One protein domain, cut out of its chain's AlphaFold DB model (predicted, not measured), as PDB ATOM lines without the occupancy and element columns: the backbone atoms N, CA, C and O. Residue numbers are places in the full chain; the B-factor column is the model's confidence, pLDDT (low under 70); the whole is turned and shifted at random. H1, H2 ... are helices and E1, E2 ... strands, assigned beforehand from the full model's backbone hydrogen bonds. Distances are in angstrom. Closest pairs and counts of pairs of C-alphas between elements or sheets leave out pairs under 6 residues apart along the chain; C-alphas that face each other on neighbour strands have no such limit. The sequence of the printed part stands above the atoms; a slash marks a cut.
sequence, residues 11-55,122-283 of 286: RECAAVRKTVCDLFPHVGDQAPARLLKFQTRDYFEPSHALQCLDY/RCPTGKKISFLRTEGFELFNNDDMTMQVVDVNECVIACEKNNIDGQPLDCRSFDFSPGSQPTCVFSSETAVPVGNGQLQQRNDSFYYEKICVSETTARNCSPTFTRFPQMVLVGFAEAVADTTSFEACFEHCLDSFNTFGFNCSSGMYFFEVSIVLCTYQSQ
ATOM      1  N   ARG A  11      56.945 -31.195  12.305       62.44
ATOM      2  CA  ARG A  11      56.029 -30.168  11.796       62.44
ATOM      3  C   ARG A  11      55.363 -29.493  12.988       62.44
ATOM      4  O   ARG A  11      54.527 -30.109  13.645       62.44
ATOM      5  N   GLU A  12      55.709 -28.238  13.236       67.06
ATOM      6  CA  GLU A  12      55.048 -27.417  14.250       67.06
ATOM      7  C   GLU A  12      54.000 -26.545  13.565       67.06
ATOM      8  O   GLU A  12      54.312 -25.739  12.688       67.06
ATOM      9  N   CYS A  13      52.738 -26.734  13.941       66.00
ATOM     10  CA  CYS A  13      51.625 -25.933  13.450       66.00
ATOM     11  C   CYS A  13      51.078 -25.070  14.586       66.00
ATOM     12  O   CYS A  13      50.723 -25.592  15.640       66.00
ATOM     13  N   ALA A  14      50.981 -23.765  14.351       65.56
ATOM     14  CA  ALA A  14      50.378 -22.810  15.265       65.56
ATOM     15  C   ALA A  14      49.091 -22.250  14.650       65.56
ATOM     16  O   ALA A  14      49.056 -21.885  13.473       65.56
ATOM     17  N   ALA A  15      48.026 -22.175  15.448       60.50
ATOM     18  CA  ALA A  15      46.827 -21.440  15.070       60.50
ATOM     19  C   ALA A  15      47.090 -19.941  15.261       60.50
ATOM     20  O   ALA A  15      47.314 -19.481  16.380       60.50
ATOM     21  N   VAL A  16      47.067 -19.188  14.166       61.78
ATOM     22  CA  VAL A  16      47.172 -17.730  14.157       61.78
ATOM     23  C   VAL A  16      45.776 -17.170  13.931       61.78
ATOM     24  O   VAL A  16      45.107 -17.519  12.956       61.78
ATOM     25  N   ARG A  17      45.326 -16.298  14.836       64.75
ATOM     26  CA  ARG A  17      44.113 -15.511  14.610       64.75
ATOM     27  C   ARG A  17      44.446 -14.423  13.601       64.75
ATOM     28  O   ARG A  17      45.269 -13.559  13.889       64.75
ATOM     29  N   LYS A  18      43.821 -14.485  12.432       70.00
ATOM     30  CA  LYS A  18      43.819 -13.389  11.466       70.00
ATOM     31  C   LYS A  18      42.383 -12.963  11.242       70.00
ATOM     32  O   LYS A  18      41.508 -13.817  11.122       70.00
ATOM     33  N   THR A  19      42.145 -11.662  11.192       82.19
ATOM     34  CA  THR A  19      40.876 -11.139  10.704       82.19
ATOM     35  C   THR A  19      41.066 -10.721   9.254       82.19
ATOM     36  O   THR A  19      42.096 -10.174   8.860       82.19
ATOM     37  N   VAL A  20      40.103 -11.109   8.429       88.38
ATOM     38  CA  VAL A  20      40.170 -10.965   6.975       88.38
ATOM     39  C   VAL A  20      38.972 -10.140   6.532       88.38
ATOM     40  O   VAL A  20      37.932 -10.123   7.199       88.38
ATOM     41  N   CYS A  21      39.139  -9.436   5.424       91.31
ATOM     42  CA  CYS A  21      38.110  -8.651   4.779       91.31
ATOM     43  C   CYS A  21      37.991  -9.085   3.318       91.31
ATOM     44  O   CYS A  21      38.926  -8.876   2.545       91.31
ATOM     45  N   ASP A  22      36.855  -9.670   2.945       93.62
ATOM     46  CA  ASP A  22      36.533  -9.938   1.541       93.62
ATOM     47  C   ASP A  22      35.735  -8.757   0.986       93.62
ATOM     48  O   ASP A  22      34.767  -8.316   1.609       93.62
ATOM     49  N   LEU A  23      36.124  -8.250  -0.182       93.69
ATOM     50  CA  LEU A  23      35.516  -7.083  -0.819       93.69
ATOM     51  C   LEU A  23      34.922  -7.450  -2.181       93.69
ATOM     52  O   LEU A  23      35.545  -8.155  -2.979       93.69
ATOM     53  N   PHE A  24      33.730  -6.928  -2.468       93.62
ATOM     54  CA  PHE A  24      32.946  -7.285  -3.649       93.62
ATOM     55  C   PHE A  24      32.511  -6.036  -4.431       93.62
ATOM     56  O   PHE A  24      32.140  -5.029  -3.826       93.62
ATOM     57  N   PRO A  25      32.480  -6.085  -5.777       91.00
ATOM     58  CA  PRO A  25      32.041  -4.978  -6.627       91.00
ATOM     59  C   PRO A  25      30.516  -4.937  -6.814       91.00
ATOM     60  O   PRO A  25      30.012  -4.166  -7.623       91.00
ATOM     61  N   HIS A  26      29.773  -5.787  -6.103       90.44
ATOM     62  CA  HIS A  26      28.316  -5.875  -6.154       90.44
ATOM     63  C   HIS A  26      27.730  -5.979  -4.740       90.44
ATOM     64  O   HIS A  26      28.444  -6.288  -3.786       90.44
ATOM     65  N   VAL A  27      26.428  -5.720  -4.611       88.56
ATOM     66  CA  VAL A  27      25.663  -5.942  -3.371       88.56
ATOM     67  C   VAL A  27      25.231  -7.410  -3.240       88.56
ATOM     68  O   VAL A  27      25.566  -8.245  -4.092       88.56
ATOM     69  N   GLY A  28      24.524  -7.743  -2.161       84.12
ATOM     70  CA  GLY A  28      24.146  -9.110  -1.828       84.12
ATOM     71  C   GLY A  28      23.156  -9.713  -2.825       84.12
ATOM     72  O   GLY A  28      22.483  -9.001  -3.569       84.12
ATOM     73  N   ASP A  29      23.075 -11.048  -2.844       82.94
ATOM     74  CA  ASP A  29      22.097 -11.816  -3.637       82.94
ATOM     75  C   ASP A  29      22.038 -11.478  -5.143       82.94
ATOM     76  O   ASP A  29      21.012 -11.651  -5.808       82.94
ATOM     77  N   GLN A  30      23.167 -11.056  -5.720       83.00
ATOM     78  CA  GLN A  30      23.316 -10.882  -7.164       83.00
ATOM     79  C   GLN A  30      24.003 -12.087  -7.800       83.00
ATOM     80  O   GLN A  30      25.151 -12.391  -7.482       83.00
ATOM     81  N   ALA A  31      23.332 -12.744  -8.751       75.25
ATOM     82  CA  ALA A  31      23.897 -13.889  -9.464       75.25
ATOM     83  C   ALA A  31      25.265 -13.541 -10.100       75.25
ATOM     84  O   ALA A  31      25.369 -12.518 -10.778       75.25
ATOM     85  N   PRO A  32      26.303 -14.389  -9.938       82.00
ATOM     86  CA  PRO A  32      26.268 -15.751  -9.390       82.00
ATOM     87  C   PRO A  32      26.378 -15.849  -7.857       82.00
ATOM     88  O   PRO A  32      26.298 -16.958  -7.326       82.00
ATOM     89  N   ALA A  33      26.570 -14.737  -7.149       85.88
ATOM     90  CA  ALA A  33      26.706 -14.714  -5.701       85.88
ATOM     91  C   ALA A  33      25.356 -14.874  -4.982       85.88
ATOM     92  O   ALA A  33      24.301 -14.473  -5.480       85.88
ATOM     93  N   ARG A  34      25.386 -15.487  -3.796       86.69
ATOM     94  CA  ARG A  34      24.196 -15.696  -2.954       86.69
ATOM     95  C   ARG A  34      24.505 -15.400  -1.498       86.69
ATOM     96  O   ARG A  34      25.492 -15.907  -0.968       86.69
ATOM     97  N   LEU A  35      23.648 -14.623  -0.854       88.44
ATOM     98  CA  LEU A  35      23.745 -14.285   0.553       88.44
ATOM     99  C   LEU A  35      23.024 -15.363   1.374       88.44
ATOM    100  O   LEU A  35      21.854 -15.673   1.157       88.44
ATOM    101  N   LEU A  36      23.735 -15.990   2.304       87.38
ATOM    102  CA  LEU A  36      23.237 -17.100   3.117       87.38
ATOM    103  C   LEU A  36      23.438 -16.801   4.600       87.38
ATOM    104  O   LEU A  36      24.383 -16.117   4.975       87.38
ATOM    105  N   LYS A  37      22.593 -17.373   5.461       85.12
ATOM    106  CA  LYS A  37      22.795 -17.310   6.915       85.12
ATOM    107  C   LYS A  37      24.003 -18.152   7.323       85.12
ATOM    108  O   LYS A  37      24.086 -19.326   6.961       85.12
ATOM    109  N   PHE A  38      24.906 -17.578   8.107       80.50
ATOM    110  CA  PHE A  38      26.085 -18.247   8.639       80.50
ATOM    111  C   PHE A  38      26.524 -17.622   9.966       80.50
ATOM    112  O   PHE A  38      26.834 -16.438  10.046       80.50
ATOM    113  N   GLN A  39      26.586 -18.435  11.016       67.62
ATOM    114  CA  GLN A  39      27.033 -17.997  12.340       67.62
ATOM    115  C   GLN A  39      28.544 -17.713  12.272       67.62
ATOM    116  O   GLN A  39      29.256 -18.562  11.746       67.62
ATOM    117  N   THR A  40      29.020 -16.565  12.786       70.44
ATOM    118  CA  THR A  40      30.424 -16.035  12.795       70.44
ATOM    119  C   THR A  40      30.848 -15.072  11.675       70.44
ATOM    120  O   THR A  40      32.023 -14.718  11.588       70.44
ATOM    121  N   ARG A  41      29.939 -14.636  10.795       78.38
ATOM    122  CA  ARG A  41      30.294 -13.736   9.682       78.38
ATOM    123  C   ARG A  41      29.326 -12.581   9.589       78.38
ATOM    124  O   ARG A  41      28.122 -12.805   9.647       78.38
ATOM    125  N   ASP A  42      29.864 -11.389   9.384       85.06
ATOM    126  CA  ASP A  42      29.053 -10.209   9.141       85.06
ATOM    127  C   ASP A  42      29.285  -9.712   7.723       85.06
ATOM    128  O   ASP A  42      30.421  -9.497   7.286       85.06
ATOM    129  N   TYR A  43      28.175  -9.543   7.015       90.50
ATOM    130  CA  TYR A  43      28.120  -8.925   5.705       90.50
ATOM    131  C   TYR A  43      27.707  -7.463   5.866       90.50
ATOM    132  O   TYR A  43      26.874  -7.147   6.717       90.50
ATOM    133  N   PHE A  44      28.274  -6.564   5.069       90.75
ATOM    134  CA  PHE A  44      27.905  -5.155   5.107       90.75
ATOM    135  C   PHE A  44      27.853  -4.535   3.716       90.75
ATOM    136  O   PHE A  44      28.602  -4.905   2.810       90.75
ATOM    137  N   GLU A  45      26.990  -3.534   3.580       88.94
ATOM    138  CA  GLU A  45      26.846  -2.726   2.377       88.94
ATOM    139  C   GLU A  45      27.038  -1.237   2.716       88.94
ATOM    140  O   GLU A  45      26.365  -0.706   3.610       88.94
ATOM    141  N   PRO A  46      27.921  -0.517   2.000       75.06
ATOM    142  CA  PRO A  46      28.136   0.916   2.151       75.06
ATOM    143  C   PRO A  46      27.044   1.744   1.452       75.06
ATOM    144  O   PRO A  46      27.338   2.792   0.882       75.06
ATOM    145  N   SER A  47      25.785   1.294   1.469       63.84
ATOM    146  CA  SER A  47      24.693   1.758   0.595       63.84
ATOM    147  C   SER A  47      24.461   3.280   0.625       63.84
ATOM    148  O   SER A  47      24.088   3.859  -0.392       63.84
ATOM    149  N   HIS A  48      24.737   3.949   1.753       54.69
ATOM    150  CA  HIS A  48      24.659   5.415   1.881       54.69
ATOM    151  C   HIS A  48      26.020   6.120   1.881       54.69
ATOM    152  O   HIS A  48      26.056   7.336   1.987       54.69
ATOM    153  N   ALA A  49      27.129   5.387   1.791       51.41
ATOM    154  CA  ALA A  49      28.491   5.922   1.737       51.41
ATOM    155  C   ALA A  49      28.939   6.228   0.304       51.41
ATOM    156  O   ALA A  49      29.660   7.195   0.078       51.41
ATOM    157  N   LEU A  50      28.478   5.437  -0.672       49.31
ATOM    158  CA  LEU A  50      28.788   5.657  -2.089       49.31
ATOM    159  C   LEU A  50      28.213   6.991  -2.595       49.31
ATOM    160  O   LEU A  50      28.914   7.743  -3.262       49.31
ATOM    161  N   GLN A  51      27.013   7.369  -2.136       47.34
ATOM    162  CA  GLN A  51      26.422   8.695  -2.390       47.34
ATOM    163  C   GLN A  51      27.282   9.861  -1.854       47.34
ATOM    164  O   GLN A  51      27.081  11.009  -2.240       47.34
ATOM    165  N   CYS A  52      28.245   9.583  -0.971       49.03
ATOM    166  CA  CYS A  52      29.153  10.569  -0.387       49.03
ATOM    167  C   CYS A  52      30.479  10.698  -1.134       49.03
ATOM    168  O   CYS A  52      31.154  11.721  -0.993       49.03
ATOM    169  N   LEU A  53      30.847   9.670  -1.902       47.19
ATOM    170  CA  LEU A  53      32.034   9.649  -2.754       47.19
ATOM    171  C   LEU A  53      31.765  10.325  -4.113       47.19
ATOM    172  O   LEU A  53      32.693  10.837  -4.732       47.19
ATOM    173  N   ASP A  54      30.497  10.439  -4.519       40.44
ATOM    174  CA  ASP A  54      30.081  10.981  -5.822       40.44
ATOM    175  C   ASP A  54      30.219  12.514  -5.988       40.44
ATOM    176  O   ASP A  54      29.858  13.059  -7.031       40.44
ATOM    177  N   TYR A  55      30.792  13.248  -5.024       33.28
ATOM    178  CA  TYR A  55      31.037  14.697  -5.164       33.28
ATOM    179  C   TYR A  55      32.500  15.060  -5.461       33.28
ATOM    180  O   TYR A  55      33.003  16.081  -4.990       33.28
ATOM    181  N   ARG A 122      35.090   8.675  22.035       82.44
ATOM    182  CA  ARG A 122      35.484   9.694  21.052       82.44
ATOM    183  C   ARG A 122      36.333   9.042  19.974       82.44
ATOM    184  O   ARG A 122      37.167   8.190  20.271       82.44
ATOM    185  N   CYS A 123      36.156   9.482  18.733       87.06
ATOM    186  CA  CYS A 123      36.972   8.979  17.642       87.06
ATOM    187  C   CYS A 123      38.424   9.472  17.732       87.06
ATOM    188  O   CYS A 123      38.653  10.616  18.141       87.06
ATOM    189  N   PRO A 124      39.403   8.635  17.332       88.62
ATOM    190  CA  PRO A 124      40.794   9.053  17.195       88.62
ATOM    191  C   PRO A 124      40.954  10.233  16.229       88.62
ATOM    192  O   PRO A 124      40.107  10.470  15.369       88.62
ATOM    193  N   THR A 125      42.072  10.954  16.332       88.94
ATOM    194  CA  THR A 125      42.387  12.075  15.433       88.94
ATOM    195  C   THR A 125      42.333  11.655  13.960       88.94
ATOM    196  O   THR A 125      42.881  10.619  13.587       88.94
ATOM    197  N   GLY A 126      41.683  12.467  13.121       86.31
ATOM    198  CA  GLY A 126      41.489  12.188  11.692       86.31
ATOM    199  C   GLY A 126      40.309  11.259  11.385       86.31
ATOM    200  O   GLY A 126      40.065  10.946  10.217       86.31
ATOM    201  N   LYS A 127      39.561  10.833  12.410       86.62
ATOM    202  CA  LYS A 127      38.314  10.080  12.271       86.62
ATOM    203  C   LYS A 127      37.134  10.851  12.854       86.62
ATOM    204  O   LYS A 127      37.261  11.554  13.854       86.62
ATOM    205  N   LYS A 128      35.955  10.646  12.270       85.81
ATOM    206  CA  LYS A 128      34.677  11.200  12.730       85.81
ATOM    207  C   LYS A 128      33.675  10.102  13.074       85.81
ATOM    208  O   LYS A 128      33.761   8.988  12.558       85.81
ATOM    209  N   ILE A 129      32.723  10.453  13.938       86.56
ATOM    210  CA  ILE A 129      31.615   9.569  14.308       86.56
ATOM    211  C   ILE A 129      30.729   9.329  13.082       86.56
ATOM    212  O   ILE A 129      30.500  10.216  12.256       86.56
ATOM    213  N   SER A 130      30.264   8.095  12.975       87.19
ATOM    214  CA  SER A 130      29.268   7.617  12.030       87.19
ATOM    215  C   SER A 130      28.512   6.445  12.675       87.19
ATOM    216  O   SER A 130      28.818   6.072  13.811       87.19
ATOM    217  N   PHE A 131      27.513   5.887  11.989       87.75
ATOM    218  CA  PHE A 131      26.653   4.844  12.535       87.75
ATOM    219  C   PHE A 131      26.514   3.652  11.593       87.75
ATOM    220  O   PHE A 131      26.203   3.792  10.406       87.75
ATOM    221  N   LEU A 132      26.695   2.463  12.161       88.44
ATOM    222  CA  LEU A 132      26.377   1.189  11.533       88.44
ATOM    223  C   LEU A 132      24.964   0.780  11.948       88.44
ATOM    224  O   LEU A 132      24.670   0.673  13.133       88.44
ATOM    225  N   ARG A 133      24.086   0.574  10.967       91.56
ATOM    226  CA  ARG A 133      22.677   0.216  11.134       91.56
ATOM    227  C   ARG A 133      22.473  -1.266  10.856       91.56
ATOM    228  O   ARG A 133      22.911  -1.780   9.830       91.56
ATOM    229  N   THR A 134      21.732  -1.931  11.727       91.62
ATOM    230  CA  THR A 134      21.313  -3.324  11.585       91.62
ATOM    231  C   THR A 134      19.792  -3.394  11.670       91.62
ATOM    232  O   THR A 134      19.199  -3.035  12.686       91.62
ATOM    233  N   GLU A 135      19.138  -3.821  10.590       91.50
ATOM    234  CA  GLU A 135      17.673  -3.867  10.521       91.50
ATOM    235  C   GLU A 135      17.097  -5.150  11.122       91.50
ATOM    236  O   GLU A 135      17.590  -6.243  10.850       91.50
ATOM    237  N   GLY A 136      16.000  -5.031  11.875       91.44
ATOM    238  CA  GLY A 136      15.280  -6.177  12.433       91.44
ATOM    239  C   GLY A 136      15.923  -6.763  13.690       91.44
ATOM    240  O   GLY A 136      15.645  -7.914  14.042       91.44
ATOM    241  N   PHE A 137      16.779  -5.989  14.357       94.38
ATOM    242  CA  PHE A 137      17.467  -6.375  15.583       94.38
ATOM    243  C   PHE A 137      17.445  -5.247  16.611       94.38
ATOM    244  O   PHE A 137      17.295  -4.076  16.266       94.38
ATOM    245  N   GLU A 138      17.631  -5.636  17.867       95.06
ATOM    246  CA  GLU A 138      17.910  -4.754  18.997       95.06
ATOM    247  C   GLU A 138      19.093  -5.280  19.818       95.06
ATOM    248  O   GLU A 138      19.453  -6.462  19.703       95.06
ATOM    249  N   LEU A 139      19.674  -4.436  20.672       96.12
ATOM    250  CA  LEU A 139      20.686  -4.874  21.626       96.12
ATOM    251  C   LEU A 139      20.016  -5.464  22.870       96.12
ATOM    252  O   LEU A 139      19.403  -4.774  23.676       96.12
ATOM    253  N   PHE A 140      20.150  -6.770  23.065       94.56
ATOM    254  CA  PHE A 140      19.414  -7.470  24.112       94.56
ATOM    255  C   PHE A 140      19.878  -7.080  25.520       94.56
ATOM    256  O   PHE A 140      21.035  -7.318  25.861       94.56
ATOM    257  N   ASN A 141      18.959  -6.594  26.365       91.56
ATOM    258  CA  ASN A 141      19.176  -6.295  27.791       91.56
ATOM    259  C   ASN A 141      20.344  -5.331  28.078       91.56
ATOM    260  O   ASN A 141      21.094  -5.543  29.032       91.56
ATOM    261  N   ASN A 142      20.508  -4.289  27.267       92.00
ATOM    262  CA  ASN A 142      21.548  -3.274  27.465       92.00
ATOM    263  C   ASN A 142      20.958  -1.850  27.488       92.00
ATOM    264  O   ASN A 142      21.602  -0.892  27.064       92.00
ATOM    265  N   ASP A 143      19.725  -1.724  27.975       89.88
ATOM    266  CA  ASP A 143      18.963  -0.476  27.982       89.88
ATOM    267  C   ASP A 143      19.432   0.448  29.118       89.88
ATOM    268  O   ASP A 143      19.165   0.175  30.291       89.88
ATOM    269  N   ASP A 144      20.077   1.568  28.780       88.56
ATOM    270  CA  ASP A 144      20.534   2.553  29.771       88.56
ATOM    271  C   ASP A 144      19.573   3.743  29.895       88.56
ATOM    272  O   ASP A 144      19.203   4.153  30.998       88.56
ATOM    273  N   MET A 145      19.161   4.329  28.764       93.19
ATOM    274  CA  MET A 145      18.291   5.510  28.738       93.19
ATOM    275  C   MET A 145      17.317   5.462  27.565       93.19
ATOM    276  O   MET A 145      17.645   4.952  26.501       93.19
ATOM    277  N   THR A 146      16.120   6.027  27.729       95.25
ATOM    278  CA  THR A 146      15.087   6.062  26.683       95.25
ATOM    279  C   THR A 146      14.650   7.491  26.379       95.25
ATOM    280  O   THR A 146      14.467   8.291  27.294       95.25
ATOM    281  N   MET A 147      14.433   7.795  25.099       95.31
ATOM    282  CA  MET A 147      13.966   9.092  24.601       95.31
ATOM    283  C   MET A 147      12.871   8.880  23.555       95.31
ATOM    284  O   MET A 147      13.061   8.121  22.606       95.31
ATOM    285  N   GLN A 148      11.730   9.552  23.712       96.69
ATOM    286  CA  GLN A 148      10.746   9.657  22.630       96.69
ATOM    287  C   GLN A 148      11.227  10.690  21.619       96.69
ATOM    288  O   GLN A 148      11.721  11.742  22.016       96.69
ATOM    289  N   VAL A 149      11.063  10.390  20.337       94.25
ATOM    290  CA  VAL A 149      11.580  11.207  19.236       94.25
ATOM    291  C   VAL A 149      10.548  11.338  18.128       94.25
ATOM    292  O   VAL A 149       9.598  10.556  18.055       94.25
ATOM    293  N   VAL A 150      10.728  12.312  17.239       93.50
ATOM    294  CA  VAL A 150       9.939  12.386  16.002       93.50
ATOM    295  C   VAL A 150      10.552  11.496  14.924       93.50
ATOM    296  O   VAL A 150       9.831  10.800  14.206       93.50
ATOM    297  N   ASP A 151      11.880  11.485  14.832       90.38
ATOM    298  CA  ASP A 151      12.631  10.696  13.863       90.38
ATOM    299  C   ASP A 151      13.991  10.234  14.417       90.38
ATOM    300  O   ASP A 151      14.440  10.639  15.490       90.38
ATOM    301  N   VAL A 152      14.658   9.351  13.671       92.25
ATOM    302  CA  VAL A 152      15.930   8.736  14.079       92.25
ATOM    303  C   VAL A 152      17.086   9.737  14.208       92.25
ATOM    304  O   VAL A 152      18.046   9.479  14.937       92.25
ATOM    305  N   ASN A 153      17.025  10.884  13.528       91.75
ATOM    306  CA  ASN A 153      18.102  11.869  13.541       91.75
ATOM    307  C   ASN A 153      18.238  12.536  14.918       91.75
ATOM    308  O   ASN A 153      19.347  12.873  15.328       91.75
ATOM    309  N   GLU A 154      17.149  12.659  15.681       94.19
ATOM    310  CA  GLU A 154      17.221  13.101  17.080       94.19
ATOM    311  C   GLU A 154      18.062  12.145  17.937       94.19
ATOM    312  O   GLU A 154      18.865  12.586  18.761       94.19
ATOM    313  N   CYS A 155      17.947  10.839  17.691       94.88
ATOM    314  CA  CYS A 155      18.728   9.820  18.390       94.88
ATOM    315  C   CYS A 155      20.198   9.872  18.009       94.88
ATOM    316  O   CYS A 155      21.060   9.844  18.885       94.88
ATOM    317  N   VAL A 156      20.481  10.023  16.713       92.94
ATOM    318  CA  VAL A 156      21.837  10.241  16.199       92.94
ATOM    319  C   VAL A 156      22.470  11.440  16.903       92.94
ATOM    320  O   VAL A 156      23.530  11.297  17.503       92.94
ATOM    321  N   ILE A 157      21.789  12.589  16.936       92.06
ATOM    322  CA  ILE A 157      22.302  13.815  17.563       92.06
ATOM    323  C   ILE A 157      22.544  13.627  19.068       92.06
ATOM    324  O   ILE A 157      23.590  14.047  19.572       92.06
ATOM    325  N   ALA A 158      21.595  13.032  19.794       94.19
ATOM    326  CA  ALA A 158      21.722  12.799  21.233       94.19
ATOM    327  C   ALA A 158      22.875  11.839  21.552       94.19
ATOM    328  O   ALA A 158      23.690  12.099  22.444       94.19
ATOM    329  N   CYS A 159      22.991  10.767  20.768       94.00
ATOM    330  CA  CYS A 159      24.049   9.786  20.897       94.00
ATOM    331  C   CYS A 159      25.411  10.411  20.562       94.00
ATOM    332  O   CYS A 159      26.322  10.332  21.379       94.00
ATOM    333  N   GLU A 160      25.565  11.104  19.429       91.44
ATOM    334  CA  GLU A 160      26.799  11.811  19.040       91.44
ATOM    335  C   GLU A 160      27.270  12.796  20.112       91.44
ATOM    336  O   GLU A 160      28.448  12.811  20.474       91.44
ATOM    337  N   LYS A 161      26.343  13.596  20.650       92.06
ATOM    338  CA  LYS A 161      26.632  14.583  21.697       92.06
ATOM    339  C   LYS A 161      26.788  13.968  23.079       92.06
ATOM    340  O   LYS A 161      27.226  14.680  23.983       92.06
ATOM    341  N   ASN A 162      26.458  12.685  23.240       93.44
ATOM    342  CA  ASN A 162      26.489  11.994  24.522       93.44
ATOM    343  C   ASN A 162      25.669  12.754  25.580       93.44
ATOM    344  O   ASN A 162      26.110  12.974  26.710       93.44
ATOM    345  N   ASN A 163      24.482  13.221  25.174       93.44
ATOM    346  CA  ASN A 163      23.642  14.087  25.991       93.44
ATOM    347  C   ASN A 163      22.168  14.033  25.560       93.44
ATOM    348  O   ASN A 163      21.871  14.180  24.374       93.44
ATOM    349  N   ILE A 164      21.265  13.904  26.533       93.00
ATOM    350  CA  ILE A 164      19.809  14.010  26.366       93.00
ATOM    351  C   ILE A 164      19.303  15.094  27.320       93.00
ATOM    352  O   ILE A 164      19.363  14.931  28.534       93.00
ATOM    353  N   ASP A 165      18.841  16.227  26.787       89.00
ATOM    354  CA  ASP A 165      18.268  17.342  27.564       89.00
ATOM    355  C   ASP A 165      19.113  17.815  28.768       89.00
ATOM    356  O   ASP A 165      18.600  18.227  29.810       89.00
ATOM    357  N   GLY A 166      20.441  17.776  28.634       88.31
ATOM    358  CA  GLY A 166      21.392  18.159  29.681       88.31
ATOM    359  C   GLY A 166      21.826  17.007  30.592       88.31
ATOM    360  O   GLY A 166      22.719  17.209  31.415       88.31
ATOM    361  N   GLN A 167      21.242  15.816  30.445       90.38
ATOM    362  CA  GLN A 167      21.689  14.599  31.115       90.38
ATOM    363  C   GLN A 167      22.846  13.960  30.339       90.38
ATOM    364  O   GLN A 167      22.707  13.705  29.139       90.38
ATOM    365  N   PRO A 168      23.987  13.680  30.992       92.25
ATOM    366  CA  PRO A 168      25.105  13.009  30.344       92.25
ATOM    367  C   PRO A 168      24.728  11.573  29.954       92.25
ATOM    368  O   PRO A 168      24.045  10.875  30.701       92.25
ATOM    369  N   LEU A 169      25.225  11.130  28.802       91.44
ATOM    370  CA  LEU A 169      25.024   9.792  28.247       91.44
ATOM    371  C   LEU A 169      26.389   9.219  27.829       91.44
ATOM    372  O   LEU A 169      27.182   9.940  27.238       91.44
ATOM    373  N   ASP A 170      26.687   7.944  28.092       92.19
ATOM    374  CA  ASP A 170      27.842   7.257  27.479       92.19
ATOM    375  C   ASP A 170      27.361   6.423  26.293       92.19
ATOM    376  O   ASP A 170      27.368   5.201  26.332       92.19
ATOM    377  N   CYS A 171      26.853   7.080  25.251       94.25
ATOM    378  CA  CYS A 171      26.252   6.371  24.131       94.25
ATOM    379  C   CYS A 171      27.325   5.674  23.298       94.25
ATOM    380  O   CYS A 171      28.220   6.331  22.755       94.25
ATOM    381  N   ARG A 172      27.180   4.367  23.112       94.94
ATOM    382  CA  ARG A 172      27.930   3.578  22.128       94.94
ATOM    383  C   ARG A 172      27.014   2.968  21.075       94.94
ATOM    384  O   ARG A 172      27.426   2.869  19.921       94.94
ATOM    385  N   SER A 173      25.765   2.683  21.424       95.69
ATOM    386  CA  SER A 173      24.725   2.270  20.483       95.69
ATOM    387  C   SER A 173      23.343   2.773  20.905       95.69
ATOM    388  O   SER A 173      23.157   3.284  22.012       95.69
ATOM    389  N   PHE A 174      22.363   2.637  20.018       96.88
ATOM    390  CA  PHE A 174      20.954   2.811  20.341       96.88
ATOM    391  C   PHE A 174      20.050   1.958  19.448       96.88
ATOM    392  O   PHE A 174      20.362   1.709  18.287       96.88
ATOM    393  N   ASP A 175      18.895   1.578  19.978       97.12
ATOM    394  CA  ASP A 175      17.811   0.935  19.245       97.12
ATOM    395  C   ASP A 175      16.745   1.965  18.894       97.12
ATOM    396  O   ASP A 175      16.286   2.704  19.763       97.12
ATOM    397  N   PHE A 176      16.336   2.019  17.628       96.56
ATOM    398  CA  PHE A 176      15.256   2.880  17.154       96.56
ATOM    399  C   PHE A 176      14.047   2.050  16.738       96.56
ATOM    400  O   PHE A 176      14.118   1.226  15.825       96.56
ATOM    401  N   SER A 177      12.908   2.322  17.369       96.06
ATOM    402  CA  SER A 177      11.614   1.737  17.020       96.06
ATOM    403  C   SER A 177      10.718   2.816  16.390       96.06
ATOM    404  O   SER A 177      10.334   3.747  17.098       96.06
ATOM    405  N   PRO A 178      10.330   2.725  15.100       93.50
ATOM    406  CA  PRO A 178       9.575   3.751  14.368       93.50
ATOM    407  C   PRO A 178       8.051   3.663  14.582       93.50
ATOM    408  O   PRO A 178       7.286   4.071  13.710       93.50
ATOM    409  N   GLY A 179       7.589   3.033  15.669       90.88
ATOM    410  CA  GLY A 179       6.169   2.769  15.916       90.88
ATOM    411  C   GLY A 179       5.308   4.039  16.008       90.88
ATOM    412  O   GLY A 179       5.748   5.150  15.740       90.88
ATOM    413  N   SER A 180       4.054   3.904  16.451       90.44
ATOM    414  CA  SER A 180       3.162   5.067  16.630       90.44
ATOM    415  C   SER A 180       3.707   6.127  17.600       90.44
ATOM    416  O   SER A 180       3.298   7.282  17.531       90.44
ATOM    417  N   GLN A 181       4.623   5.731  18.486       94.12
ATOM    418  CA  GLN A 181       5.441   6.608  19.319       94.12
ATOM    419  C   GLN A 181       6.912   6.253  19.063       94.12
ATOM    420  O   GLN A 181       7.421   5.319  19.693       94.12
ATOM    421  N   PRO A 182       7.580   6.926  18.108       95.75
ATOM    422  CA  PRO A 182       8.965   6.629  17.797       95.75
ATOM    423  C   PRO A 182       9.844   6.845  19.026       95.75
ATOM    424  O   PRO A 182       9.716   7.838  19.744       95.75
ATOM    425  N   THR A 183      10.688   5.864  19.317       97.06
ATOM    426  CA  THR A 183      11.445   5.819  20.568       97.06
ATOM    427  C   THR A 183      12.852   5.321  20.298       97.06
ATOM    428  O   THR A 183      13.045   4.414  19.485       97.06
ATOM    429  N   CYS A 184      13.810   5.905  21.013       96.81
ATOM    430  CA  CYS A 184      15.187   5.453  21.061       96.81
ATOM    431  C   CYS A 184      15.570   4.957  22.444       96.81
ATOM    432  O   CYS A 184      15.273   5.611  23.446       96.81
ATOM    433  N   VAL A 185      16.247   3.816  22.476       97.12
ATOM    434  CA  VAL A 185      16.831   3.220  23.677       97.12
ATOM    435  C   VAL A 185      18.342   3.219  23.499       97.12
ATOM    436  O   VAL A 185      18.850   2.593  22.581       97.12
ATOM    437  N   PHE A 186      19.057   3.974  24.324       96.88
ATOM    438  CA  PHE A 186      20.504   4.150  24.246       96.88
ATOM    439  C   PHE A 186      21.222   3.165  25.158       96.88
ATOM    440  O   PHE A 186      20.721   2.834  26.234       96.88
ATOM    441  N   SER A 187      22.424   2.778  24.744       96.56
ATOM    442  CA  SER A 187      23.293   1.863  25.469       96.56
ATOM    443  C   SER A 187      24.744   2.334  25.468       96.56
ATOM    444  O   SER A 187      25.225   2.933  24.500       96.56
ATOM    445  N   SER A 188      25.447   2.016  26.548       94.88
ATOM    446  CA  SER A 188      26.894   2.132  26.728       94.88
ATOM    447  C   SER A 188      27.673   0.881  26.310       94.88
ATOM    448  O   SER A 188      28.892   0.821  26.487       94.88
ATOM    449  N   GLU A 189      27.002  -0.093  25.698       94.81
ATOM    450  CA  GLU A 189      27.586  -1.296  25.100       94.81
ATOM    451  C   GLU A 189      27.393  -1.289  23.571       94.81
ATOM    452  O   GLU A 189      26.608  -0.514  23.031       94.81
ATOM    453  N   THR A 190      28.148  -2.121  22.853       93.44
ATOM    454  CA  THR A 190      27.947  -2.414  21.428       93.44
ATOM    455  C   THR A 190      27.802  -3.916  21.195       93.44
ATOM    456  O   THR A 190      28.060  -4.753  22.064       93.44
ATOM    457  N   ALA A 191      27.361  -4.291  20.001       91.94
ATOM    458  CA  ALA A 191      27.160  -5.675  19.628       91.94
ATOM    459  C   ALA A 191      28.495  -6.388  19.371       91.94
ATOM    460  O   ALA A 191      29.469  -5.808  18.879       91.94
ATOM    461  N   VAL A 192      28.517  -7.698  19.614       86.06
ATOM    462  CA  VAL A 192      29.560  -8.593  19.089       86.06
ATOM    463  C   VAL A 192      29.688  -8.389  17.568       86.06
ATOM    464  O   VAL A 192      28.659  -8.275  16.895       86.06
ATOM    465  N   PRO A 193      30.908  -8.361  16.997       75.38
ATOM    466  CA  PRO A 193      32.188  -8.708  17.630       75.38
ATOM    467  C   PRO A 193      32.950  -7.553  18.286       75.38
ATOM    468  O   PRO A 193      34.013  -7.799  18.849       75.38
ATOM    469  N   VAL A 194      32.468  -6.314  18.178       80.62
ATOM    470  CA  VAL A 194      33.188  -5.137  18.691       80.62
ATOM    471  C   VAL A 194      32.979  -4.981  20.197       80.62
ATOM    472  O   VAL A 194      33.939  -4.725  20.922       80.62
ATOM    473  N   GLY A 195      31.744  -5.165  20.662       86.31
ATOM    474  CA  GLY A 195      31.379  -5.165  22.078       86.31
ATOM    475  C   GLY A 195      30.979  -6.549  22.580       86.31
ATOM    476  O   GLY A 195      31.238  -7.569  21.935       86.31
ATOM    477  N   ASN A 196      30.328  -6.588  23.743       89.25
ATOM    478  CA  ASN A 196      29.868  -7.840  24.362       89.25
ATOM    479  C   ASN A 196      28.355  -8.061  24.234       89.25
ATOM    480  O   ASN A 196      27.852  -9.137  24.582       89.25
ATOM    481  N   GLY A 197      27.624  -7.065  23.733       91.25
ATOM    482  CA  GLY A 197      26.179  -7.116  23.592       91.25
ATOM    483  C   GLY A 197      25.737  -8.135  22.543       91.25
ATOM    484  O   GLY A 197      26.381  -8.342  21.511       91.25
ATOM    485  N   GLN A 198      24.620  -8.806  22.816       91.94
ATOM    486  CA  GLN A 198      24.031  -9.779  21.899       91.94
ATOM    487  C   GLN A 198      22.875  -9.133  21.147       91.94
ATOM    488  O   GLN A 198      21.977  -8.569  21.765       91.94
ATOM    489  N   LEU A 199      22.872  -9.258  19.822       92.38
ATOM    490  CA  LEU A 199      21.730  -8.832  19.024       92.38
ATOM    491  C   LEU A 199      20.595  -9.850  19.156       92.38
ATOM    492  O   LEU A 199      20.794 -11.050  18.948       92.38
ATOM    493  N   GLN A 200      19.397  -9.364  19.471       93.56
ATOM    494  CA  GLN A 200      18.172 -10.155  19.473       93.56
ATOM    495  C   GLN A 200      17.266  -9.710  18.332       93.56
ATOM    496  O   GLN A 200      17.167  -8.528  18.018       93.56
ATOM    497  N   GLN A 201      16.622 -10.678  17.679       92.69
ATOM    498  CA  GLN A 201      15.729 -10.382  16.571       92.69
ATOM    499  C   GLN A 201      14.497  -9.622  17.071       92.69
ATOM    500  O   GLN A 201      13.733 -10.132  17.892       92.69
ATOM    501  N   ARG A 202      14.277  -8.442  16.496       93.69
ATOM    502  CA  ARG A 202      13.115  -7.592  16.722       93.69
ATOM    503  C   ARG A 202      12.769  -6.878  15.423       93.69
ATOM    504  O   ARG A 202      13.390  -5.893  15.045       93.69
ATOM    505  N   ASN A 203      11.786  -7.422  14.709       90.62
ATOM    506  CA  ASN A 203      11.505  -7.052  13.316       90.62
ATOM    507  C   ASN A 203      11.084  -5.582  13.122       90.62
ATOM    508  O   ASN A 203      11.147  -5.083  12.005       90.62
ATOM    509  N   ASP A 204      10.624  -4.914  14.177       90.62
ATOM    510  CA  ASP A 204      10.199  -3.514  14.190       90.62
ATOM    511  C   ASP A 204      11.249  -2.571  14.798       90.62
ATOM    512  O   ASP A 204      10.930  -1.426  15.105       90.62
ATOM    513  N   SER A 205      12.491  -3.034  14.965       93.50
ATOM    514  CA  SER A 205      13.593  -2.245  15.514       93.50
ATOM    515  C   SER A 205      14.766  -2.145  14.543       93.50
ATOM    516  O   SER A 205      14.996  -3.008  13.688       93.50
ATOM    517  N   PHE A 206      15.518  -1.064  14.697       93.94
ATOM    518  CA  PHE A 206      16.772  -0.811  14.013       93.94
ATOM    519  C   PHE A 206      17.847  -0.540  15.056       93.94
ATOM    520  O   PHE A 206      17.788   0.473  15.751       93.94
ATOM    521  N   TYR A 207      18.841  -1.415  15.128       95.50
ATOM    522  CA  TYR A 207      20.001  -1.226  15.986       95.50
ATOM    523  C   TYR A 207      21.029  -0.340  15.274       95.50
ATOM    524  O   TYR A 207      21.378  -0.597  14.119       95.50
ATOM    525  N   TYR A 208      21.514   0.695  15.951       94.50
ATOM    526  CA  TYR A 208      22.545   1.608  15.472       94.50
ATOM    527  C   TYR A 208      23.731   1.603  16.428       94.50
ATOM    528  O   TYR A 208      23.561   1.842  17.618       94.50
ATOM    529  N   GLU A 209      24.946   1.427  15.920       92.62
ATOM    530  CA  GLU A 209      26.168   1.520  16.724       92.62
ATOM    531  C   GLU A 209      27.134   2.568  16.198       92.62
ATOM    532  O   GLU A 209      27.309   2.721  14.986       92.62
ATOM    533  N   LYS A 210      27.753   3.307  17.123       91.06
ATOM    534  CA  LYS A 210      28.767   4.303  16.795       91.06
ATOM    535  C   LYS A 210      30.011   3.617  16.265       91.06
ATOM    536  O   LYS A 210      30.574   2.741  16.916       91.06
ATOM    537  N   ILE A 211      30.509   4.129  15.152       87.19
ATOM    538  CA  ILE A 211      31.799   3.750  14.591       87.19
ATOM    539  C   ILE A 211      32.614   4.991  14.234       87.19
ATOM    540  O   ILE A 211      32.085   6.099  14.119       87.19
ATOM    541  N   CYS A 212      33.916   4.789  14.046       86.75
ATOM    542  CA  CYS A 212      34.850   5.846  13.687       86.75
ATOM    543  C   CYS A 212      35.397   5.625  12.283       86.75
ATOM    544  O   CYS A 212      36.207   4.720  12.054       86.75
ATOM    545  N   VAL A 213      34.989   6.503  11.373       81.62
ATOM    546  CA  VAL A 213      35.366   6.470   9.956       81.62
ATOM    547  C   VAL A 213      36.305   7.619   9.627       81.62
ATOM    548  O   VAL A 213      36.285   8.650  10.303       81.62
ATOM    549  N   SER A 214      37.130   7.464   8.599       82.44
ATOM    550  CA  SER A 214      38.040   8.513   8.149       82.44
ATOM    551  C   SER A 214      37.274   9.793   7.801       82.44
ATOM    552  O   SER A 214      36.285   9.776   7.059       82.44
ATOM    553  N   GLU A 215      37.757  10.936   8.300       80.62
ATOM    554  CA  GLU A 215      37.219  12.251   7.933       80.62
ATOM    555  C   GLU A 215      37.247  12.468   6.419       80.62
ATOM    556  O   GLU A 215      36.351  13.109   5.871       80.62
ATOM    557  N   THR A 216      38.251  11.906   5.736       74.19
ATOM    558  CA  THR A 216      38.414  12.065   4.291       74.19
ATOM    559  C   THR A 216      37.308  11.402   3.494       74.19
ATOM    560  O   THR A 216      36.956  11.905   2.427       74.19
ATOM    561  N   THR A 217      36.775  10.306   4.020       66.44
ATOM    562  CA  THR A 217      35.712   9.529   3.394       66.44
ATOM    563  C   THR A 217      34.349  10.153   3.652       66.44
ATOM    564  O   THR A 217      33.468  10.158   2.799       66.44
ATOM    565  N   ALA A 218      34.169  10.750   4.823       63.34
ATOM    566  CA  ALA A 218      32.866  11.227   5.240       63.34
ATOM    567  C   ALA A 218      32.708  12.755   5.107       63.34
ATOM    568  O   ALA A 218      31.872  13.354   5.779       63.34
ATOM    569  N   ARG A 219      33.475  13.417   4.229       57.69
ATOM    570  CA  ARG A 219      33.481  14.890   4.095       57.69
ATOM    571  C   ARG A 219      32.109  15.510   3.794       57.69
ATOM    572  O   ARG A 219      31.891  16.648   4.189       57.69
ATOM    573  N   ASN A 220      31.186  14.771   3.167       51.78
ATOM    574  CA  ASN A 220      29.919  15.321   2.655       51.78
ATOM    575  C   ASN A 220      28.647  14.583   3.112       51.78
ATOM    576  O   ASN A 220      27.558  14.895   2.638       51.78
ATOM    577  N   CYS A 221      28.753  13.613   4.022       54.12
ATOM    578  CA  CYS A 221      27.591  12.894   4.542       54.12
ATOM    579  C   CYS A 221      27.873  12.263   5.914       54.12
ATOM    580  O   CYS A 221      29.030  12.114   6.329       54.12
ATOM    581  N   SER A 222      26.812  11.838   6.596       57.81
ATOM    582  CA  SER A 222      26.897  10.851   7.672       57.81
ATOM    583  C   SER A 222      26.567   9.496   7.061       57.81
ATOM    584  O   SER A 222      25.386   9.182   6.902       57.81
ATOM    585  N   PRO A 223      27.574   8.719   6.630       56.97
ATOM    586  CA  PRO A 223      27.282   7.463   5.975       56.97
ATOM    587  C   PRO A 223      26.593   6.561   7.002       56.97
ATOM    588  O   PRO A 223      27.047   6.434   8.136       56.97
ATOM    589  N   THR A 224      25.425   6.039   6.639       66.88
ATOM    590  CA  THR A 224      24.735   5.016   7.426       66.88
ATOM    591  C   THR A 224      24.928   3.702   6.706       66.88
ATOM    592  O   THR A 224      24.516   3.532   5.556       66.88
ATOM    593  N   PHE A 225      25.599   2.783   7.373       76.88
ATOM    594  CA  PHE A 225      25.981   1.504   6.795       76.88
ATOM    595  C   PHE A 225      24.952   0.455   7.136       76.88
ATOM    596  O   PHE A 225      24.454   0.457   8.255       76.88
ATOM    597  N   THR A 226      24.671  -0.458   6.215       86.44
ATOM    598  CA  THR A 226      23.783  -1.576   6.525       86.44
ATOM    599  C   THR A 226      24.629  -2.797   6.840       86.44
ATOM    600  O   THR A 226      25.364  -3.287   5.983       86.44
ATOM    601  N   ARG A 227      24.534  -3.284   8.077       89.38
ATOM    602  CA  ARG A 227      25.094  -4.560   8.521       89.38
ATOM    603  C   ARG A 227      24.016  -5.630   8.463       89.38
ATOM    604  O   ARG A 227      22.894  -5.444   8.927       89.38
ATOM    605  N   PHE A 228      24.408  -6.779   7.943       89.31
ATOM    606  CA  PHE A 228      23.619  -7.994   7.898       89.31
ATOM    607  C   PHE A 228      24.335  -9.035   8.767       89.31
ATOM    608  O   PHE A 228      25.271  -9.697   8.299       89.31
ATOM    609  N   PRO A 229      23.961  -9.142  10.053       86.25
ATOM    610  CA  PRO A 229      24.655 -10.004  10.992       86.25
ATOM    611  C   PRO A 229      24.434 -11.468  10.629       86.25
ATOM    612  O   PRO A 229      23.349 -11.855  10.190       86.25
ATOM    613  N   GLN A 230      25.452 -12.296  10.862       84.19
ATOM    614  CA  GLN A 230      25.393 -13.738  10.590       84.19
ATOM    615  C   GLN A 230      25.015 -14.063   9.136       84.19
ATOM    616  O   GLN A 230      24.254 -15.000   8.878       84.19
ATOM    617  N   MET A 231      25.535 -13.289   8.184       87.12
ATOM    618  CA  MET A 231      25.343 -13.513   6.755       87.12
ATOM    619  C   MET A 231      26.694 -13.684   6.059       87.12
ATOM    620  O   MET A 231      27.674 -13.004   6.355       87.12
ATOM    621  N   VAL A 232      26.740 -14.619   5.116       88.94
ATOM    622  CA  VAL A 232      27.892 -14.910   4.264       88.94
ATOM    623  C   VAL A 232      27.484 -14.728   2.811       88.94
ATOM    624  O   VAL A 232      26.467 -15.270   2.378       88.94
ATOM    625  N   LEU A 233      28.281 -13.998   2.042       90.19
ATOM    626  CA  LEU A 233      28.134 -13.940   0.597       90.19
ATOM    627  C   LEU A 233      28.959 -15.074  -0.013       90.19
ATOM    628  O   LEU A 233      30.186 -15.086   0.047       90.19
ATOM    629  N   VAL A 234      28.279 -16.072  -0.569       89.00
ATOM    630  CA  VAL A 234      28.928 -17.156  -1.307       89.00
ATOM    631  C   VAL A 234      29.141 -16.680  -2.736       89.00
ATOM    632  O   VAL A 234      28.190 -16.592  -3.509       89.00
ATOM    633  N   GLY A 235      30.388 -16.367  -3.069       86.75
ATOM    634  CA  GLY A 235      30.819 -15.844  -4.361       86.75
ATOM    635  C   GLY A 235      32.334 -15.651  -4.389       86.75
ATOM    636  O   GLY A 235      33.031 -16.068  -3.465       86.75
ATOM    637  N   PHE A 236      32.842 -15.031  -5.451       87.62
ATOM    638  CA  PHE A 236      34.255 -14.664  -5.547       87.62
ATOM    639  C   PHE A 236      34.435 -13.221  -5.087       87.62
ATOM    640  O   PHE A 236      33.806 -12.321  -5.641       87.62
ATOM    641  N   ALA A 237      35.283 -13.018  -4.080       92.56
ATOM    642  CA  ALA A 237      35.745 -11.689  -3.713       92.56
ATOM    643  C   ALA A 237      36.661 -11.145  -4.817       92.56
ATOM    644  O   ALA A 237      37.483 -11.886  -5.364       92.56
ATOM    645  N   GLU A 238      36.533  -9.858  -5.134       94.62
ATOM    646  CA  GLU A 238      37.429  -9.189  -6.087       94.62
ATOM    647  C   GLU A 238      38.792  -8.928  -5.436       94.62
ATOM    648  O   GLU A 238      39.844  -9.141  -6.045       94.62
ATOM    649  N   ALA A 239      38.773  -8.545  -4.157       93.62
ATOM    650  CA  ALA A 239      39.961  -8.386  -3.335       93.62
ATOM    651  C   ALA A 239      39.757  -8.955  -1.930       93.62
ATOM    652  O   ALA A 239      38.643  -8.997  -1.405       93.62
ATOM    653  N   VAL A 240      40.874  -9.361  -1.332       92.69
ATOM    654  CA  VAL A 240      40.963  -9.831   0.049       92.69
ATOM    655  C   VAL A 240      42.033  -9.002   0.749       92.69
ATOM    656  O   VAL A 240      43.151  -8.892   0.242       92.69
ATOM    657  N   ALA A 241      41.695  -8.423   1.897       90.50
ATOM    658  CA  ALA A 241      42.605  -7.621   2.704       90.50
ATOM    659  C   ALA A 241      42.758  -8.212   4.111       90.50
ATOM    660  O   ALA A 241      41.774  -8.599   4.747       90.50
ATOM    661  N   ASP A 242      43.997  -8.255   4.605       88.12
ATOM    662  CA  ASP A 242      44.262  -8.460   6.030       88.12
ATOM    663  C   ASP A 242      43.813  -7.194   6.773       88.12
ATOM    664  O   ASP A 242      44.167  -6.080   6.391       88.12
ATOM    665  N   THR A 243      43.037  -7.360   7.836       86.56
ATOM    666  CA  THR A 243      42.523  -6.248   8.641       86.56
ATOM    667  C   THR A 243      42.739  -6.547  10.124       86.56
ATOM    668  O   THR A 243      43.128  -7.652  10.492       86.56
ATOM    669  N   THR A 244      42.534  -5.557  10.987       82.81
ATOM    670  CA  THR A 244      42.562  -5.715  12.448       82.81
ATOM    671  C   THR A 244      41.222  -5.384  13.102       82.81
ATOM    672  O   THR A 244      41.022  -5.726  14.265       82.81
ATOM    673  N   SER A 245      40.287  -4.767  12.371       82.06
ATOM    674  CA  SER A 245      38.956  -4.423  12.877       82.06
ATOM    675  C   SER A 245      37.902  -4.360  11.766       82.06
ATOM    676  O   SER A 245      38.224  -4.353  10.570       82.06
ATOM    677  N   PHE A 246      36.628  -4.296  12.163       83.62
ATOM    678  CA  PHE A 246      35.521  -4.090  11.230       83.62
ATOM    679  C   PHE A 246      35.654  -2.740  10.512       83.62
ATOM    680  O   PHE A 246      35.521  -2.670   9.295       83.62
ATOM    681  N   GLU A 247      36.006  -1.679  11.242       84.06
ATOM    682  CA  GLU A 247      36.207  -0.336  10.695       84.06
ATOM    683  C   GLU A 247      37.334  -0.315   9.663       84.06
ATOM    684  O   GLU A 247      37.202   0.337   8.637       84.06
ATOM    685  N   ALA A 248      38.428  -1.047   9.888       86.50
ATOM    686  CA  ALA A 248      39.506  -1.145   8.908       86.50
ATOM    687  C   ALA A 248      39.073  -1.906   7.639       86.50
ATOM    688  O   ALA A 248      39.365  -1.459   6.531       86.50
ATOM    689  N   CYS A 249      38.307  -2.997   7.776       88.88
ATOM    690  CA  CYS A 249      37.705  -3.695   6.628       88.88
ATOM    691  C   CYS A 249      36.794  -2.762   5.822       88.88
ATOM    692  O   CYS A 249      36.793  -2.741   4.591       88.88
ATOM    693  N   PHE A 250      36.048  -1.939   6.543       84.88
ATOM    694  CA  PHE A 250      35.165  -0.955   5.969       84.88
ATOM    695  C   PHE A 250      35.921   0.165   5.222       84.88
ATOM    696  O   PHE A 250      35.585   0.458   4.075       84.88
ATOM    697  N   GLU A 251      36.983   0.736   5.799       86.00
ATOM    698  CA  GLU A 251      37.834   1.722   5.111       86.00
ATOM    699  C   GLU A 251      38.465   1.147   3.834       86.00
ATOM    700  O   GLU A 251      38.531   1.837   2.818       86.00
ATOM    701  N   HIS A 252      38.851  -0.134   3.834       89.44
ATOM    702  CA  HIS A 252      39.328  -0.799   2.621       89.44
ATOM    703  C   HIS A 252      38.273  -0.855   1.511       89.44
ATOM    704  O   HIS A 252      38.626  -0.746   0.339       89.44
ATOM    705  N   CYS A 253      36.992  -1.017   1.856       89.38
ATOM    706  CA  CYS A 253      35.910  -0.962   0.875       89.38
ATOM    707  C   CYS A 253      35.743   0.463   0.326       89.38
ATOM    708  O   CYS A 253      35.630   0.660  -0.875       89.38
ATOM    709  N   LEU A 254      35.781   1.478   1.184       85.12
ATOM    710  CA  LEU A 254      35.626   2.864   0.743       85.12
ATOM    711  C   LEU A 254      36.757   3.360  -0.156       85.12
ATOM    712  O   LEU A 254      36.510   4.064  -1.131       85.12
ATOM    713  N   ASP A 255      37.992   3.001   0.181       86.12
ATOM    714  CA  ASP A 255      39.183   3.380  -0.575       86.12
ATOM    715  C   ASP A 255      39.542   2.340  -1.649       86.12
ATOM    716  O   ASP A 255      40.641   2.337  -2.210       86.12
ATOM    717  N   SER A 256      38.617   1.425  -1.964       88.88
ATOM    718  CA  SER A 256      38.926   0.264  -2.795       88.88
ATOM    719  C   SER A 256      39.355   0.635  -4.207       88.88
ATOM    720  O   SER A 256      40.132  -0.093  -4.824       88.88
ATOM    721  N   PHE A 257      38.874   1.760  -4.735       88.06
ATOM    722  CA  PHE A 257      39.275   2.211  -6.060       88.06
ATOM    723  C   PHE A 257      40.756   2.588  -6.079       88.06
ATOM    724  O   PHE A 257      41.495   2.124  -6.946       88.06
ATOM    725  N   ASN A 258      41.206   3.356  -5.085       87.44
ATOM    726  CA  ASN A 258      42.597   3.790  -4.986       87.44
ATOM    727  C   ASN A 258      43.523   2.630  -4.601       87.44
ATOM    728  O   ASN A 258      44.619   2.512  -5.144       87.44
ATOM    729  N   THR A 259      43.074   1.760  -3.691       89.06
ATOM    730  CA  THR A 259      43.898   0.672  -3.147       89.06
ATOM    731  C   THR A 259      43.894  -0.590  -4.027       89.06
ATOM    732  O   THR A 259      44.934  -1.224  -4.202       89.06
ATOM    733  N   PHE A 260      42.752  -0.974  -4.612       92.19
ATOM    734  CA  PHE A 260      42.582  -2.247  -5.335       92.19
ATOM    735  C   PHE A 260      42.185  -2.092  -6.814       92.19
ATOM    736  O   PHE A 260      42.296  -3.054  -7.581       92.19
ATOM    737  N   GLY A 261      41.763  -0.900  -7.245       92.06
ATOM    738  CA  GLY A 261      41.389  -0.616  -8.634       92.06
ATOM    739  C   GLY A 261      39.964  -1.023  -9.017       92.06
ATOM    740  O   GLY A 261      39.701  -1.228 -10.202       92.06
ATOM    741  N   PHE A 262      39.049  -1.161  -8.053       91.75
ATOM    742  CA  PHE A 262      37.622  -1.398  -8.307       91.75
ATOM    743  C   PHE A 262      36.745  -0.646  -7.298       91.75
ATOM    744  O   PHE A 262      37.197  -0.328  -6.202       91.75
ATOM    745  N   ASN A 263      35.481  -0.393  -7.645       88.38
ATOM    746  CA  ASN A 263      34.510   0.213  -6.731       88.38
ATOM    747  C   ASN A 263      33.831  -0.871  -5.890       88.38
ATOM    748  O   ASN A 263      33.032  -1.655  -6.405       88.38
ATOM    749  N   CYS A 264      34.160  -0.929  -4.604       90.12
ATOM    750  CA  CYS A 264      33.541  -1.852  -3.669       90.12
ATOM    751  C   CYS A 264      32.088  -1.444  -3.421       90.12
ATOM    752  O   CYS A 264      31.785  -0.293  -3.118       90.12
ATOM    753  N   SER A 265      31.186  -2.411  -3.552       89.62
ATOM    754  CA  SER A 265      29.757  -2.248  -3.268       89.62
ATOM    755  C   SER A 265      29.307  -3.059  -2.060       89.62
ATOM    756  O   SER A 265      28.195  -2.855  -1.587       89.62
ATOM    757  N   SER A 266      30.130  -3.982  -1.562       91.88
ATOM    758  CA  SER A 266      29.896  -4.663  -0.292       91.88
ATOM    759  C   SER A 266      31.144  -5.372   0.218       91.88
ATOM    760  O   SER A 266      32.093  -5.598  -0.535       91.88
ATOM    761  N   GLY A 267      31.139  -5.743   1.496       92.06
ATOM    762  CA  GLY A 267      32.233  -6.483   2.102       92.06
ATOM    763  C   GLY A 267      31.773  -7.494   3.143       92.06
ATOM    764  O   GLY A 267      30.632  -7.486   3.611       92.06
ATOM    765  N   MET A 268      32.684  -8.388   3.500       91.44
ATOM    766  CA  MET A 268      32.510  -9.342   4.585       91.44
ATOM    767  C   MET A 268      33.690  -9.270   5.534       91.44
ATOM    768  O   MET A 268      34.841  -9.393   5.114       91.44
ATOM    769  N   TYR A 269      33.389  -9.132   6.821       88.81
ATOM    770  CA  TYR A 269      34.394  -9.125   7.872       88.81
ATOM    771  C   TYR A 269      34.400 -10.455   8.623       88.81
ATOM    772  O   TYR A 269      33.372 -10.912   9.135       88.81
ATOM    773  N   PHE A 270      35.579 -11.069   8.717       85.88
ATOM    774  CA  PHE A 270      35.784 -12.300   9.469       85.88
ATOM    775  C   PHE A 270      36.504 -12.005  10.785       85.88
ATOM    776  O   PHE A 270      37.716 -11.799  10.799       85.88
ATOM    777  N   PHE A 271      35.769 -12.022  11.897       76.50
ATOM    778  CA  PHE A 271      36.318 -11.746  13.231       76.50
ATOM    779  C   PHE A 271      36.882 -12.987  13.949       76.50
ATOM    780  O   PHE A 271      37.613 -12.853  14.927       76.50
ATOM    781  N   GLU A 272      36.614 -14.195  13.441       67.00
ATOM    782  CA  GLU A 272      37.122 -15.463  13.987       67.00
ATOM    783  C   GLU A 272      37.665 -16.388  12.884       67.00
ATOM    784  O   GLU A 272      37.116 -17.458  12.619       67.00
ATOM    785  N   VAL A 273      38.778 -16.020  12.237       60.69
ATOM    786  CA  VAL A 273      39.526 -16.982  11.405       60.69
ATOM    787  C   VAL A 273      40.759 -17.454  12.161       60.69
ATOM    788  O   VAL A 273      41.723 -16.720  12.369       60.69
ATOM    789  N   SER A 274      40.733 -18.718  12.584       57.59
ATOM    790  CA  SER A 274      41.942 -19.419  13.019       57.59
ATOM    791  C   SER A 274      42.606 -20.021  11.786       57.59
ATOM    792  O   SER A 274      42.145 -21.035  11.264       57.59
ATOM    793  N   ILE A 275      43.675 -19.395  11.300       61.41
ATOM    794  CA  ILE A 275      44.489 -19.951  10.219       61.41
ATOM    795  C   ILE A 275      45.591 -20.791  10.854       61.41
ATOM    796  O   ILE A 275      46.301 -20.333  11.746       61.41
ATOM    797  N   VAL A 276      45.753 -22.033  10.406       65.75
ATOM    798  CA  VAL A 276      46.843 -22.893  10.875       65.75
ATOM    799  C   VAL A 276      48.082 -22.623  10.025       65.75
ATOM    800  O   VAL A 276      48.136 -23.015   8.860       65.75
ATOM    801  N   LEU A 277      49.090 -21.973  10.608       66.56
ATOM    802  CA  LEU A 277      50.404 -21.806   9.994       66.56
ATOM    803  C   LEU A 277      51.316 -22.946  10.451       66.56
ATOM    804  O   LEU A 277      51.534 -23.123  11.647       66.56
ATOM    805  N   CYS A 278      51.869 -23.715   9.513       74.06
ATOM    806  CA  CYS A 278      52.807 -24.793   9.824       74.06
ATOM    807  C   CYS A 278      54.218 -24.440   9.364       74.06
ATOM    808  O   CYS A 278      54.430 -24.186   8.180       74.06
ATOM    809  N   THR A 279      55.178 -24.494  10.284       71.75
ATOM    810  CA  THR A 279      56.606 -24.352   9.983       71.75
ATOM    811  C   THR A 279      57.296 -25.714  10.061       71.75
ATOM    812  O   THR A 279      56.938 -26.574  10.869       71.75
ATOM    813  N   TYR A 280      58.260 -25.936   9.168       64.62
ATOM    814  CA  TYR A 280      59.121 -27.117   9.183       64.62
ATOM    815  C   TYR A 280      60.441 -26.748   9.849       64.62
ATOM    816  O   TYR A 280      61.150 -25.872   9.356       64.62
ATOM    817  N   GLN A 281      60.795 -27.436  10.935       60.22
ATOM    818  CA  GLN A 281      62.139 -27.351  11.497       60.22
ATOM    819  C   GLN A 281      62.929 -28.611  11.125       60.22
ATOM    820  O   GLN A 281      62.524 -29.730  11.440       60.22
ATOM    821  N   SER A 282      64.062 -28.430  10.441       55.72
ATOM    822  CA  SER A 282      65.048 -29.493  10.223       55.72
ATOM    823  C   SER A 282      66.033 -29.472  11.390       55.72
ATOM    824  O   SER A 282      66.828 -28.540  11.520       55.72
ATOM    825  N   GLN A 283      65.968 -30.472  12.270       54.56
ATOM    826  CA  GLN A 283      67.009 -30.677  13.274       54.56
ATOM    827  C   GLN A 283      68.142 -31.495  12.643       54.56
ATOM    828  O   GLN A 283      67.959 -32.669  12.325       54.56
TER     829      GLN A 283
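What this domain is: This is residues 11 to 55 and 122 to 283 of the 286 residues of the protein "PAN domain protein" of Teladorsagia circumcincta (UniProt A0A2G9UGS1). One long, strongly twisted sheet of ten strands runs through the domain, wrapping round H2 with E5, E7, E6, E8 and E4 toward one edge, and round H3 on the opposite face with E3, E12, E1 and E11 toward the other. Beyond bends at residues 17 and 271, E1 and E12 stick out side by side as a two-stranded arm, which adds to the length. E2 and E10 make a small antiparallel sheet, with E10 next to E3. The printed part has 207 residues with four named helices and twelve named strands, along the chain E1 E2 E3 H1 E4 E5 H2 E6 E7 E8 E9 E10 E11 H3 H4 E12; the class is mixed, helices and strands. The large sheet, E5 E7 E6 E8 E4 E9 E3 E12 E1 E11, is mixed, and the whole is compact, with a radius of gyration of the C-alphas of 18.6 A, yet elongated, spanning 68 by 40 by 37 A.

How they stand to each other: In the large sheet, edge strand E5, residues 145 to 148, is antiparallel to E7, residues 183 to 187, with N 147 and O 184 within hydrogen-bond range at 2.9 A. E7 forms a hairpin with E6, residues 173 to 177 (N 175 to O 185, 2.8 A). E4, residues 127 to 139, is antiparallel to E8, residues 199 to 214 (N 132 to O 209, 2.9 A), and parallel to E9, residues 224 to 228 (N 133 to O 225, 2.7 A). E12, residues 266 to 282, is antiparallel to E3, residues 42 to 45 (N 44 to O 267, 2.9 A), and to E1, residues 11 to 24 (N 22 to O 268, 3.0 A); the other edge strand is E11, residues 239 to 243. H2, residues 152 to 161, and H3, residues 246 to 254, are on opposite faces, giving three layers; the closest C-alphas are Cys 155 and Cys 184 for H2 and E7, 6.2 A, and Cys 21 and Cys 249 for E1 and H3, 5.3 A. H4, residues 256 to 260, only grazes the sheet; H1, residues 50 to 53, is not on it. Two split strand-helix-strand units, in which helices link two strands that are not neighbours in the sheet, have right-handed crossovers: E5, H2, E6, with E7 between the two strands in the sheet, and E11, H3 H4, E12, with E1 between the two strands in the sheet. In H2, H3 and H4 every O i to N i+4 pair is within hydrogen-bond range; H1 is too short for one.

Where its parts are: E1 begins at C-alpha 11 (56.029, -30.168, 11.796) and is 36.0 A long; E12, 44.3 A, ends at C-alpha 282 (65.048, -29.493, 10.223). E8 measures 26.2 A and bends by 138 degrees at residue 202; E4 measures 24.9 A and bends by 120 degrees at residue 136. E2, residues 34 to 37, pairs with E10, residues 231 to 234.

The domain as a whole: The two C-alphas farthest apart, Ser 180 and Gln 283, are 73.2 A apart. Residues 56 to 121 are not printed; C-alphas 55 and 122 are 27.1 A apart across the cut. The links H2 to E6 and E7 to E8 are long. Mean pLDDT of the printed part is 84.0; 35 residues are under 70, among them 11 to 17, 47 to 55 and 217 to 224.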